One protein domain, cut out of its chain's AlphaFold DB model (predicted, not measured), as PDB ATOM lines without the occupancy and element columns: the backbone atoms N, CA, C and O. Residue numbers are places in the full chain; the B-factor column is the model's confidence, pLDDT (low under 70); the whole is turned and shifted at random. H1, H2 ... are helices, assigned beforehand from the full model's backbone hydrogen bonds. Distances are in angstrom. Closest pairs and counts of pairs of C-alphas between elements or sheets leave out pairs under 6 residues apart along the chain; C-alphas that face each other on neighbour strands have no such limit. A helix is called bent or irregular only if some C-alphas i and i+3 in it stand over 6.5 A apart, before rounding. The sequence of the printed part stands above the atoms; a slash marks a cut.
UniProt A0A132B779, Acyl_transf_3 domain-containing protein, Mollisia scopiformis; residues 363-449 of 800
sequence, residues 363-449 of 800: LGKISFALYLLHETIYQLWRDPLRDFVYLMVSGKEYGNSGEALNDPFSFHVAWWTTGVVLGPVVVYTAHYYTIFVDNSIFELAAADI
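Overview. This is residues 363 to 449 of the 800 residues of the protein "Acyl_transf_3 domain-containing protein" of Mollisia scopiformis (UniProt A0A132B779). A rod-shaped model in which the long helix H3 runs along most of the length and the bent helix H1 folds back beside part of it, arm H1b side by side with H3 and arm H1a crossing it. The small helix H2 sits in the turn at one end, and residues 443 to 449 stick out at the other. The printed part has 87 residues with three named helices, H1, H2 and H3 in chain order, and no named strand: all helix. It is only just loose, close to extended, with a radius of gyration of the C-alphas of 17.8 A and spans of 63 by 18 by 18 A.

Arrangement. H1, residues 363 to 394, was assigned as one helix by its hydrogen bonds but is bent, with C-alphas 380 and 383 7.8 A apart. Its arms H1a, residues 363 to 380, and H1b, residues 383 to 394, stand at 72 degrees, only just about perpendicular. H1a is irregular, with C-alphas 365 and 368 7.7 A apart, and has a kink of 60 degrees near residue 370. H1a touches residues 422 to 438 of H3, residues 408 to 446, closest at the C-alphas of Ala 369 and Ala 430, 4.8 A, at a steep tilt of 57 degrees, opposite ways. H1b touches residues 410 to 418 of H3, closest at the C-alphas of Tyr 390 and Ala 414, 5.0 A, at a shallow tilt of 23 degrees, opposite ways. H2, residues 401 to 404, is apart from both arms and only just touches H3, only at the corner, with 3 pairs of C-alphas within 8 A, the closest Ala 404 and Phe 411 at 5.7 A. Every O i to N i+4 pair is within hydrogen-bond range in H1b, 10 of 14 in H1a and 30 of 35 in H3; H2 is too short for such a pair.

Along the chain. H1a begins at C-alpha 363 (156.790, 145.191, 155.842) and spans 22.7 A; H1b spans 15.9 A. H3 spans 52.0 A from C-alpha 408 (129.776, 152.524, 170.676) to C-alpha 446 (167.239, 128.739, 143.628), with a kink of 29 degrees near residue 433.

Size, cuts and confidence. The two C-alphas farthest apart, of Gly 395 and Ile 449, are 63.1 A apart. The printed part has no cut; the link from H1 to H2 is short and that from H2 to H3 tight. Residues 442 to 449 have pLDDT under 70.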
ATOM      1  N   LEU A 363     158.043 145.690 156.417       92.44
ATOM      2  CA  LEU A 363     156.790 145.191 155.842       92.44
ATOM      3  C   LEU A 363     157.021 144.643 154.425       92.44
ATOM      4  O   LEU A 363     156.587 143.544 154.110       92.44
ATOM      5  N   GLY A 364     157.816 145.329 153.599       90.12
ATOM      6  CA  GLY A 364     158.198 144.881 152.256       90.12
ATOM      7  C   GLY A 364     159.031 143.591 152.191       90.12
ATOM      8  O   GLY A 364     159.149 142.990 151.118       90.12
ATOM      9  N   LYS A 365     159.622 143.136 153.303       89.50
ATOM     10  CA  LYS A 365     160.284 141.821 153.392       89.50
ATOM     11  C   LYS A 365     159.286 140.705 153.689       89.50
ATOM     12  O   LYS A 365     159.372 139.679 153.031       89.50
ATOM     13  N   ILE A 366     158.364 140.933 154.626       92.94
ATOM     14  CA  ILE A 366     157.372 139.939 155.077       92.94
ATOM     15  C   ILE A 366     156.046 139.997 154.302       92.94
ATOM     16  O   ILE A 366     155.162 139.189 154.551       92.94
ATOM     17  N   SER A 367     155.886 140.941 153.364       92.81
ATOM     18  CA  SER A 367     154.606 141.277 152.714       92.81
ATOM     19  C   SER A 367     153.872 140.083 152.102       92.81
ATOM     20  O   SER A 367     152.652 140.085 152.040       92.81
ATOM     21  N   PHE A 368     154.616 139.089 151.610       90.81
ATOM     22  CA  PHE A 368     154.050 137.900 150.980       90.81
ATOM     23  C   PHE A 368     153.490 136.924 152.026       90.81
ATOM     24  O   PHE A 368     152.314 136.594 151.960       90.81
ATOM     25  N   ALA A 369     154.266 136.572 153.056       93.44
ATOM     26  CA  ALA A 369     153.770 135.795 154.193       93.44
ATOM     27  C   ALA A 369     152.625 136.498 154.944       93.44
ATOM     28  O   ALA A 369     151.661 135.854 155.347       93.44
ATOM     29  N   LEU A 370     152.702 137.826 155.087       94.94
ATOM     30  CA  LEU A 370     151.643 138.662 155.660       94.94
ATOM     31  C   LEU A 370     150.341 138.528 154.856       94.94
ATOM     32  O   LEU A 370     149.281 138.296 155.433       94.94
ATOM     33  N   TYR A 371     150.429 138.600 153.526       93.44
ATOM     34  CA  TYR A 371     149.292 138.377 152.637       93.44
ATOM     35  C   TYR A 371     148.746 136.941 152.730       93.44
ATOM     36  O   TYR A 371     147.539 136.748 152.787       93.44
ATOM     37  N   LEU A 372     149.604 135.921 152.806       92.88
ATOM     38  CA  LEU A 372     149.148 134.528 152.859       92.88
ATOM     39  C   LEU A 372     148.500 134.123 154.197       92.88
ATOM     40  O   LEU A 372     147.637 133.252 154.193       92.88
ATOM     41  N   LEU A 373     148.907 134.707 155.330       94.50
ATOM     42  CA  LEU A 373     148.552 134.175 156.657       94.50
ATOM     43  C   LEU A 373     147.514 134.967 157.455       94.50
ATOM     44  O   LEU A 373     146.934 134.396 158.378       94.50
ATOM     45  N   HIS A 374     147.294 136.255 157.162       95.19
ATOM     46  CA  HIS A 374     146.430 137.099 158.001       95.19
ATOM     47  C   HIS A 374     145.012 136.522 158.145       95.19
ATOM     48  O   HIS A 374     144.514 136.423 159.263       95.19
ATOM     49  N   GLU A 375     144.412 136.051 157.048       93.06
ATOM     50  CA  GLU A 375     143.039 135.544 157.050       93.06
ATOM     51  C   GLU A 375     142.891 134.277 157.907       93.06
ATOM     52  O   GLU A 375     142.019 134.236 158.768       93.06
ATOM     53  N   THR A 376     143.805 133.300 157.802       94.06
ATOM     54  CA  THR A 376     143.805 132.098 158.667       94.06
ATOM     55  C   THR A 376     143.900 132.458 160.154       94.06
ATOM     56  O   THR A 376     143.296 131.803 160.999       94.06
ATOM     57  N   ILE A 377     144.666 133.500 160.501       94.88
ATOM     58  CA  ILE A 377     144.823 133.946 161.893       94.88
ATOM     59  C   ILE A 377     143.539 134.620 162.391       94.88
ATOM     60  O   ILE A 377     143.120 134.364 163.522       94.88
ATOM     61  N   TYR A 378     142.883 135.430 161.556       94.69
ATOM     62  CA  TYR A 378     141.591 136.031 161.892       94.69
ATOM     63  C   TYR A 378     140.484 134.978 162.011       94.69
ATOM     64  O   TYR A 378     139.710 135.034 162.963       94.69
ATOM     65  N   GLN A 379     140.467 133.972 161.132       92.25
ATOM     66  CA  GLN A 379     139.497 132.873 161.158       92.25
ATOM     67  C   GLN A 379     139.574 132.008 162.423       92.25
ATOM     68  O   GLN A 379     138.561 131.458 162.859       92.25
ATOM     69  N   LEU A 380     140.761 131.899 163.025       93.19
ATOM     70  CA  LEU A 380     140.959 131.233 164.312       93.19
ATOM     71  C   LEU A 380     140.556 132.122 165.499       93.19
ATOM     72  O   LEU A 380     139.866 131.647 166.400       93.19
ATOM     73  N   TRP A 381     141.014 133.383 165.525       94.62
ATOM     74  CA  TRP A 381     141.112 134.161 166.771       94.62
ATOM     75  C   TRP A 381     140.376 135.505 166.804       94.62
ATOM     76  O   TRP A 381     140.241 136.055 167.897       94.62
ATOM     77  N   ARG A 382     139.913 136.065 165.674       94.62
ATOM     78  CA  ARG A 382     139.264 137.393 165.667       94.62
ATOM     79  C   ARG A 382     137.999 137.386 166.512       94.62
ATOM     80  O   ARG A 382     137.903 138.159 167.462       94.62
ATOM     81  N   ASP A 383     137.058 136.526 166.139       92.81
ATOM     82  CA  ASP A 383     135.717 136.517 166.717       92.81
ATOM     83  C   ASP A 383     135.766 136.136 168.217       92.81
ATOM     84  O   ASP A 383     135.354 136.968 169.025       92.81
ATOM     85  N   PRO A 384     136.433 135.041 168.654       93.81
ATOM     86  CA  PRO A 384     136.539 134.710 170.079       93.81
ATOM     87  C   PRO A 384     137.178 135.804 170.944       93.81
ATOM     88  O   PRO A 384     136.760 136.014 172.082       93.81
ATOM     89  N   LEU A 385     138.195 136.511 170.432       95.25
ATOM     90  CA  LEU A 385     138.866 137.569 171.191       95.25
ATOM     91  C   LEU A 385     138.029 138.854 171.247       95.25
ATOM     92  O   LEU A 385     137.932 139.461 172.312       95.25
ATOM     93  N   ARG A 386     137.400 139.257 170.133       94.94
ATOM     94  CA  ARG A 386     136.449 140.382 170.096       94.94
ATOM     95  C   ARG A 386     135.298 140.139 171.065       94.94
ATOM     96  O   ARG A 386     135.002 141.021 171.865       94.94
ATOM     97  N   ASP A 387     134.703 138.954 171.023       94.38
ATOM     98  CA  ASP A 387     133.506 138.626 171.797       94.38
ATOM     99  C   ASP A 387     133.831 138.562 173.294       94.38
ATOM    100  O   ASP A 387     133.098 139.119 174.110       94.38
ATOM    101  N   PHE A 388     134.997 138.010 173.654       95.31
ATOM    102  CA  PHE A 388     135.516 138.055 175.020       95.31
ATOM    103  C   PHE A 388     135.748 139.490 175.523       95.31
ATOM    104  O   PHE A 388     135.303 139.831 176.617       95.31
ATOM    105  N   VAL A 389     136.418 140.354 174.747       95.88
ATOM    106  CA  VAL A 389     136.660 141.746 175.172       95.88
ATOM    107  C   VAL A 389     135.347 142.529 175.258       95.88
ATOM    108  O   VAL A 389     135.151 143.278 176.212       95.88
ATOM    109  N   TYR A 390     134.422 142.334 174.315       95.44
ATOM    110  CA  TYR A 390     133.112 142.984 174.344       95.44
ATOM    111  C   TYR A 390     132.289 142.557 175.567       95.44
ATOM    112  O   TYR A 390     131.724 143.418 176.244       95.44
ATOM    113  N   LEU A 391     132.288 141.264 175.911       95.69
ATOM    114  CA  LEU A 391     131.643 140.739 177.116       95.69
ATOM    115  C   LEU A 391     132.257 141.322 178.396       95.69
ATOM    116  O   LEU A 391     131.525 141.726 179.298       95.69
ATOM    117  N   MET A 392     133.586 141.432 178.460       95.44
ATOM    118  CA  MET A 392     134.299 141.998 179.612       95.44
ATOM    119  C   MET A 392     134.033 143.496 179.841       95.44
ATOM    120  O   MET A 392     134.166 143.955 180.974       95.44
ATOM    121  N   VAL A 393     133.682 144.260 178.799       94.94
ATOM    122  CA  VAL A 393     133.425 145.713 178.898       94.94
ATOM    123  C   VAL A 393     131.931 146.030 179.021       94.94
ATOM    124  O   VAL A 393     131.555 146.850 179.855       94.94
ATOM    125  N   SER A 394     131.076 145.370 178.233       93.12
ATOM    126  CA  SER A 394     129.628 145.644 178.180       93.12
ATOM    127  C   SER A 394     128.781 144.781 179.125       93.12
ATOM    128  O   SER A 394     127.618 145.103 179.376       93.12
ATOM    129  N   GLY A 395     129.321 143.651 179.599       92.19
ATOM    130  CA  GLY A 395     128.565 142.621 180.318       92.19
ATOM    131  C   GLY A 395     127.573 141.831 179.450       92.19
ATOM    132  O   GLY A 395     126.749 141.102 179.998       92.19
ATOM    133  N   LYS A 396     127.617 141.980 178.118       91.56
ATOM    134  CA  LYS A 396     126.704 141.343 177.155       91.56
ATOM    135  C   LYS A 396     127.473 140.510 176.133       91.56
ATOM    136  O   LYS A 396     128.601 140.837 175.776       91.56
ATOM    137  N   GLU A 397     126.839 139.463 175.621       90.62
ATOM    138  CA  GLU A 397     127.370 138.706 174.485       90.62
ATOM    139  C   GLU A 397     127.389 139.573 173.212       90.62
ATOM    140  O   GLU A 397     126.547 140.456 173.024       90.62
ATOM    141  N   TYR A 398     128.368 139.335 172.338       86.62
ATOM    142  CA  TYR A 398     128.460 140.020 171.051       86.62
ATOM    143  C   TYR A 398     127.532 139.333 170.037       86.62
ATOM    144  O   TYR A 398     127.817 138.232 169.574       86.62
ATOM    145  N   GLY A 399     126.411 139.979 169.704       84.31
ATOM    146  CA  GLY A 399     125.457 139.487 168.704       84.31
ATOM    147  C   GLY A 399     125.936 139.741 167.272       84.31
ATOM    148  O   GLY A 399     126.565 138.896 166.631       84.31
ATOM    149  N   ASN A 400     125.627 140.930 166.755       84.06
ATOM    150  CA  ASN A 400     126.119 141.438 165.471       84.06
ATOM    151  C   ASN A 400     126.635 142.880 165.619       84.06
ATOM    152  O   ASN A 400     126.285 143.566 166.583       84.06
ATOM    153  N   SER A 401     127.434 143.365 164.658       82.56
ATOM    154  CA  SER A 401     127.962 144.742 164.701       82.56
ATOM    155  C   SER A 401     126.883 145.822 164.829       82.56
ATOM    156  O   SER A 401     127.134 146.832 165.475       82.56
ATOM    157  N   GLY A 402     125.694 145.633 164.243       81.00
ATOM    158  CA  GLY A 402     124.602 146.611 164.311       81.00
ATOM    159  C   GLY A 402     124.021 146.753 165.719       81.00
ATOM    160  O   GLY A 402     123.832 147.863 166.208       81.00
ATOM    161  N   GLU A 403     123.804 145.632 166.406       84.19
ATOM    162  CA  GLU A 403     123.381 145.601 167.808       84.19
ATOM    163  C   GLU A 403     124.471 146.115 168.749       84.19
ATOM    164  O   GLU A 403     124.176 146.894 169.658       84.19
ATOM    165  N   ALA A 404     125.724 145.718 168.513       85.06
ATOM    166  CA  ALA A 404     126.870 146.161 169.299       85.06
ATOM    167  C   ALA A 404     127.139 147.670 169.142       85.06
ATOM    168  O   ALA A 404     127.572 148.311 170.097       85.06
ATOM    169  N   LEU A 405     126.800 148.273 167.992       83.94
ATOM    170  CA  LEU A 405     126.875 149.724 167.781       83.94
ATOM    171  C   LEU A 405     125.965 150.539 168.718       83.94
ATOM    172  O   LEU A 405     126.204 151.734 168.877       83.94
ATOM    173  N   ASN A 406     124.961 149.929 169.364       86.75
ATOM    174  CA  ASN A 406     124.155 150.606 170.389       86.75
ATOM    175  C   ASN A 406     124.955 150.917 171.669       86.75
ATOM    176  O   ASN A 406     124.535 151.762 172.459       86.75
ATOM    177  N   ASP A 407     126.111 150.275 171.865       90.00
ATOM    178  CA  ASP A 407     127.140 150.683 172.823       90.00
ATOM    179  C   ASP A 407     128.460 150.968 172.070       90.00
ATOM    180  O   ASP A 407     129.357 150.114 172.007       90.00
ATOM    181  N   PRO A 408     128.610 152.177 171.486       89.56
ATOM    182  CA  PRO A 408     129.776 152.524 170.676       89.56
ATOM    183  C   PRO A 408     131.099 152.412 171.438       89.56
ATOM    184  O   PRO A 408     132.138 152.152 170.830       89.56
ATOM    185  N   PHE A 409     131.082 152.618 172.760       93.25
ATOM    186  CA  PHE A 409     132.285 152.534 173.581       93.25
ATOM    187  C   PHE A 409     132.769 151.087 173.666       93.25
ATOM    188  O   PHE A 409     133.903 150.806 173.276       93.25
ATOM    189  N   SER A 410     131.902 150.163 174.086       93.38
ATOM    190  CA  SER A 410     132.245 148.739 174.167       93.38
ATOM    191  C   SER A 410     132.597 148.157 172.797       93.38
ATOM    192  O   SER A 410     133.580 147.424 172.681       93.38
ATOM    193  N   PHE A 411     131.864 148.534 171.741       92.44
ATOM    194  CA  PHE A 411     132.164 148.135 170.364       92.44
ATOM    195  C   PHE A 411     133.578 148.556 169.938       92.44
ATOM    196  O   PHE A 411     134.376 147.721 169.506       92.44
ATOM    197  N   HIS A 412     133.929 149.837 170.095       92.25
ATOM    198  CA  HIS A 412     135.253 150.322 169.711       92.25
ATOM    199  C   HIS A 412     136.368 149.736 170.584       92.25
ATOM    200  O   HIS A 412     137.413 149.371 170.043       92.25
ATOM    201  N   VAL A 413     136.166 149.597 171.898       95.12
ATOM    202  CA  VAL A 413     137.163 148.971 172.784       95.12
ATOM    203  C   VAL A 413     137.404 147.515 172.387       95.12
ATOM    204  O   VAL A 413     138.566 147.120 172.301       95.12
ATOM    205  N   ALA A 414     136.364 146.743 172.062       94.94
ATOM    206  CA  ALA A 414     136.511 145.363 171.605       94.94
ATOM    207  C   ALA A 414     137.313 145.275 170.299       94.94
ATOM    208  O   ALA A 414     138.361 144.629 170.255       94.94
ATOM    209  N   TRP A 415     136.883 145.988 169.255       93.69
ATOM    210  CA  TRP A 415     137.530 145.946 167.943       93.69
ATOM    211  C   TRP A 415     138.983 146.439 167.960       93.69
ATOM    212  O   TRP A 415     139.863 145.776 167.404       93.69
ATOM    213  N   TRP A 416     139.269 147.564 168.626       94.50
ATOM    214  CA  TRP A 416     140.635 148.091 168.694       94.50
ATOM    215  C   TRP A 416     141.546 147.247 169.587       94.50
ATOM    216  O   TRP A 416     142.691 147.015 169.204       94.50
ATOM    217  N   THR A 417     141.062 146.727 170.722       96.06
ATOM    218  CA  THR A 417     141.857 145.814 171.567       96.06
ATOM    219  C   THR A 417     142.217 144.540 170.810       96.06
ATOM    220  O   THR A 417     143.389 144.170 170.752       96.06
ATOM    221  N   THR A 418     141.240 143.907 170.155       96.19
ATOM    222  CA  THR A 418     141.464 142.711 169.335       96.19
ATOM    223  C   THR A 418     142.447 142.989 168.197       96.19
ATOM    224  O   THR A 418     143.356 142.189 167.971       96.19
ATOM    225  N   GLY A 419     142.350 144.144 167.528       95.06
ATOM    226  CA  GLY A 419     143.298 144.554 166.486       95.06
ATOM    227  C   GLY A 419     144.721 144.794 167.014       95.06
ATOM    228  O   GLY A 419     145.694 144.366 166.391       95.06
ATOM    229  N   VAL A 420     144.857 145.419 168.189       95.88
ATOM    230  CA  VAL A 420     146.147 145.662 168.864       95.88
ATOM    231  C   VAL A 420     146.803 144.363 169.339       95.88
ATOM    232  O   VAL A 420     148.029 144.271 169.319       95.88
ATOM    233  N   VAL A 421     146.023 143.347 169.718       96.25
ATOM    234  CA  VAL A 421     146.540 142.023 170.106       96.25
ATOM    235  C   VAL A 421     146.881 141.166 168.880       96.25
ATOM    236  O   VAL A 421     147.976 140.606 168.812       96.25
ATOM    237  N   LEU A 422     145.991 141.073 167.885       96.19
ATOM    238  CA  LEU A 422     146.190 140.196 166.724       96.19
ATOM    239  C   LEU A 422     147.140 140.773 165.670       96.19
ATOM    240  O   LEU A 422     147.842 140.002 165.020       96.19
ATOM    241  N   GLY A 423     147.236 142.095 165.512       94.75
ATOM    242  CA  GLY A 423     148.168 142.727 164.569       94.75
ATOM    243  C   GLY A 423     149.628 142.273 164.762       94.75
ATOM    244  O   GLY A 423     150.244 141.782 163.809       94.75
ATOM    245  N   PRO A 424     150.187 142.346 165.986       95.75
ATOM    246  CA  PRO A 424     151.493 141.780 166.314       95.75
ATOM    247  C   PRO A 424     151.594 140.271 166.065       95.75
ATOM    248  O   PRO A 424     152.612 139.831 165.537       95.75
ATOM    249  N   VAL A 425     150.557 139.482 166.379       96.44
ATOM    250  CA  VAL A 425     150.536 138.024 166.130       96.44
ATOM    251  C   VAL A 425     150.634 137.721 164.633       96.44
ATOM    252  O   VAL A 425     151.446 136.886 164.230       96.44
ATOM    253  N   VAL A 426     149.885 138.437 163.793       96.38
ATOM    254  CA  VAL A 426     149.948 138.325 162.328       96.38
ATOM    255  C   VAL A 426     151.340 138.702 161.808       96.38
ATOM    256  O   VAL A 426     151.944 137.935 161.058       96.38
ATOM    257  N   VAL A 427     151.900 139.835 162.248       95.75
ATOM    258  CA  VAL A 427     153.238 140.298 161.828       95.75
ATOM    259  C   VAL A 427     154.353 139.345 162.279       95.75
ATOM    260  O   VAL A 427     155.292 139.098 161.520       95.75
ATOM    261  N   TYR A 428     154.258 138.794 163.490       96.19
ATOM    262  CA  TYR A 428     155.214 137.831 164.039       96.19
ATOM    263  C   TYR A 428     155.130 136.497 163.288       96.19
ATOM    264  O   TYR A 428     156.143 135.993 162.809       96.19
ATOM    265  N   THR A 429     153.925 135.963 163.077       95.38
ATOM    266  CA  THR A 429     153.729 134.705 162.334       95.38
ATOM    267  C   THR A 429     154.214 134.837 160.887       95.38
ATOM    268  O   THR A 429     154.949 133.973 160.406       95.38
ATOM    269  N   ALA A 430     153.923 135.961 160.224       95.62
ATOM    270  CA  ALA A 430     154.460 136.279 158.901       95.62
ATOM    271  C   ALA A 430     155.998 136.351 158.884       95.62
ATOM    272  O   ALA A 430     156.627 135.848 157.956       95.62
ATOM    273  N   HIS A 431     156.625 136.920 159.921       95.06
ATOM    274  CA  HIS A 431     158.085 136.967 160.044       95.06
ATOM    275  C   HIS A 431     158.715 135.566 160.077       95.06
ATOM    276  O   HIS A 431     159.640 135.290 159.308       95.06
ATOM    277  N   TYR A 432     158.205 134.667 160.924       94.25
ATOM    278  CA  TYR A 432     158.731 133.301 161.017       94.25
ATOM    279  C   TYR A 432     158.404 132.455 159.793       94.25
ATOM    280  O   TYR A 432     159.255 131.681 159.361       94.25
ATOM    281  N   TYR A 433     157.236 132.642 159.178       92.56
ATOM    282  CA  TYR A 433     156.914 131.991 157.911       92.56
ATOM    283  C   TYR A 433     157.868 132.431 156.794       92.56
ATOM    284  O   TYR A 433     158.396 131.585 156.074       92.56
ATOM    285  N   THR A 434     158.201 133.724 156.696       88.88
ATOM    286  CA  THR A 434     159.220 134.177 155.740       88.88
ATOM    287  C   THR A 434     160.599 133.569 156.029       88.88
ATOM    288  O   THR A 434     161.315 133.205 155.096       88.88
ATOM    289  N   ILE A 435     160.981 133.402 157.302       87.44
ATOM    290  CA  ILE A 435     162.268 132.790 157.671       87.44
ATOM    291  C   ILE A 435     162.317 131.287 157.376       87.44
ATOM    292  O   ILE A 435     163.311 130.830 156.815       87.44
ATOM    293  N   PHE A 436     161.292 130.523 157.755       87.69
ATOM    294  CA  PHE A 436     161.322 129.059 157.711       87.69
ATOM    295  C   PHE A 436     160.713 128.454 156.446       87.69
ATOM    296  O   PHE A 436     161.148 127.381 156.029       87.69
ATOM    297  N   VAL A 437     159.731 129.115 155.829       86.75
ATOM    298  CA  VAL A 437     158.996 128.602 154.665       86.75
ATOM    299  C   VAL A 437     159.417 129.343 153.396       86.75
ATOM    300  O   VAL A 437     159.999 128.708 152.518       86.75
ATOM    301  N   ASP A 438     159.230 130.668 153.309       77.88
ATOM    302  CA  ASP A 438     159.549 131.414 152.074       77.88
ATOM    303  C   ASP A 438     161.031 131.307 151.701       77.88
ATOM    304  O   ASP A 438     161.352 131.049 150.542       77.88
ATOM    305  N   ASN A 439     161.947 131.498 152.660       76.31
ATOM    306  CA  ASN A 439     163.383 131.402 152.389       76.31
ATOM    307  C   ASN A 439     163.795 129.975 152.011       76.31
ATOM    308  O   ASN A 439     164.559 129.817 151.067       76.31
ATOM    309  N   SER A 440     163.266 128.943 152.675       78.38
ATOM    310  CA  SER A 440     163.564 127.539 152.349       78.38
ATOM    311  C   SER A 440     163.056 127.157 150.956       78.38
ATOM    312  O   SER A 440     163.766 126.516 150.185       78.38
ATOM    313  N   ILE A 441     161.847 127.602 150.594       73.56
ATOM    314  CA  ILE A 441     161.283 127.434 149.248       73.56
ATOM    315  C   ILE A 441     162.084 128.241 148.225       73.56
ATOM    316  O   ILE A 441     162.337 127.753 147.125       73.56
ATOM    317  N   PHE A 442     162.522 129.455 148.565       65.06
ATOM    318  CA  PHE A 442     163.372 130.264 147.698       65.06
ATOM    319  C   PHE A 442     164.746 129.621 147.492       65.06
ATOM    320  O   PHE A 442     165.227 129.609 146.366       65.06
ATOM    321  N   GLU A 443     165.360 129.058 148.532       65.94
ATOM    322  CA  GLU A 443     166.613 128.312 148.435       65.94
ATOM    323  C   GLU A 443     166.436 127.046 147.595       65.94
ATOM    324  O   GLU A 443     167.252 126.814 146.712       65.94
ATOM    325  N   LEU A 444     165.343 126.296 147.765       63.25
ATOM    326  CA  LEU A 444     165.038 125.105 146.967       63.25
ATOM    327  C   LEU A 444     164.725 125.442 145.496       63.25
ATOM    328  O   LEU A 444     165.192 124.753 144.595       63.25
ATOM    329  N   ALA A 445     164.016 126.541 145.223       54.62
ATOM    330  CA  ALA A 445     163.768 127.042 143.867       54.62
ATOM    331  C   ALA A 445     164.987 127.764 143.249       54.62
ATOM    332  O   ALA A 445     165.062 127.935 142.031       54.62
ATOM    333  N   ALA A 446     165.946 128.211 144.065       49.12
ATOM    334  CA  ALA A 446     167.239 128.739 143.628       49.12
ATOM    335  C   ALA A 446     168.327 127.655 143.544       49.12
ATOM    336  O   ALA A 446     169.385 127.910 142.962       49.12
ATOM    337  N   ALA A 447     168.069 126.459 144.078       40.94
ATOM    338  CA  ALA A 447     168.950 125.302 144.051       40.94
ATOM    339  C   ALA A 447     168.922 124.581 142.696       40.94
ATOM    340  O   ALA A 447     168.792 123.363 142.648       40.94
ATOM    341  N   ASP A 448     169.142 125.323 141.603       37.75
ATOM    342  CA  ASP A 448     170.086 124.835 140.599       37.75
ATOM    343  C   ASP A 448     170.704 125.936 139.709       37.75
ATOM    344  O   ASP A 448     170.089 126.951 139.377       37.75
ATOM    345  N   ILE A 449     171.960 125.699 139.319       42.19
ATOM    346  CA  ILE A 449     172.736 126.396 138.271       42.19
ATOM    347  C   ILE A 449     172.699 127.948 138.291       42.19
ATOM    348  O   ILE A 449     172.289 128.621 137.340       42.19
TER     349      ILE A 449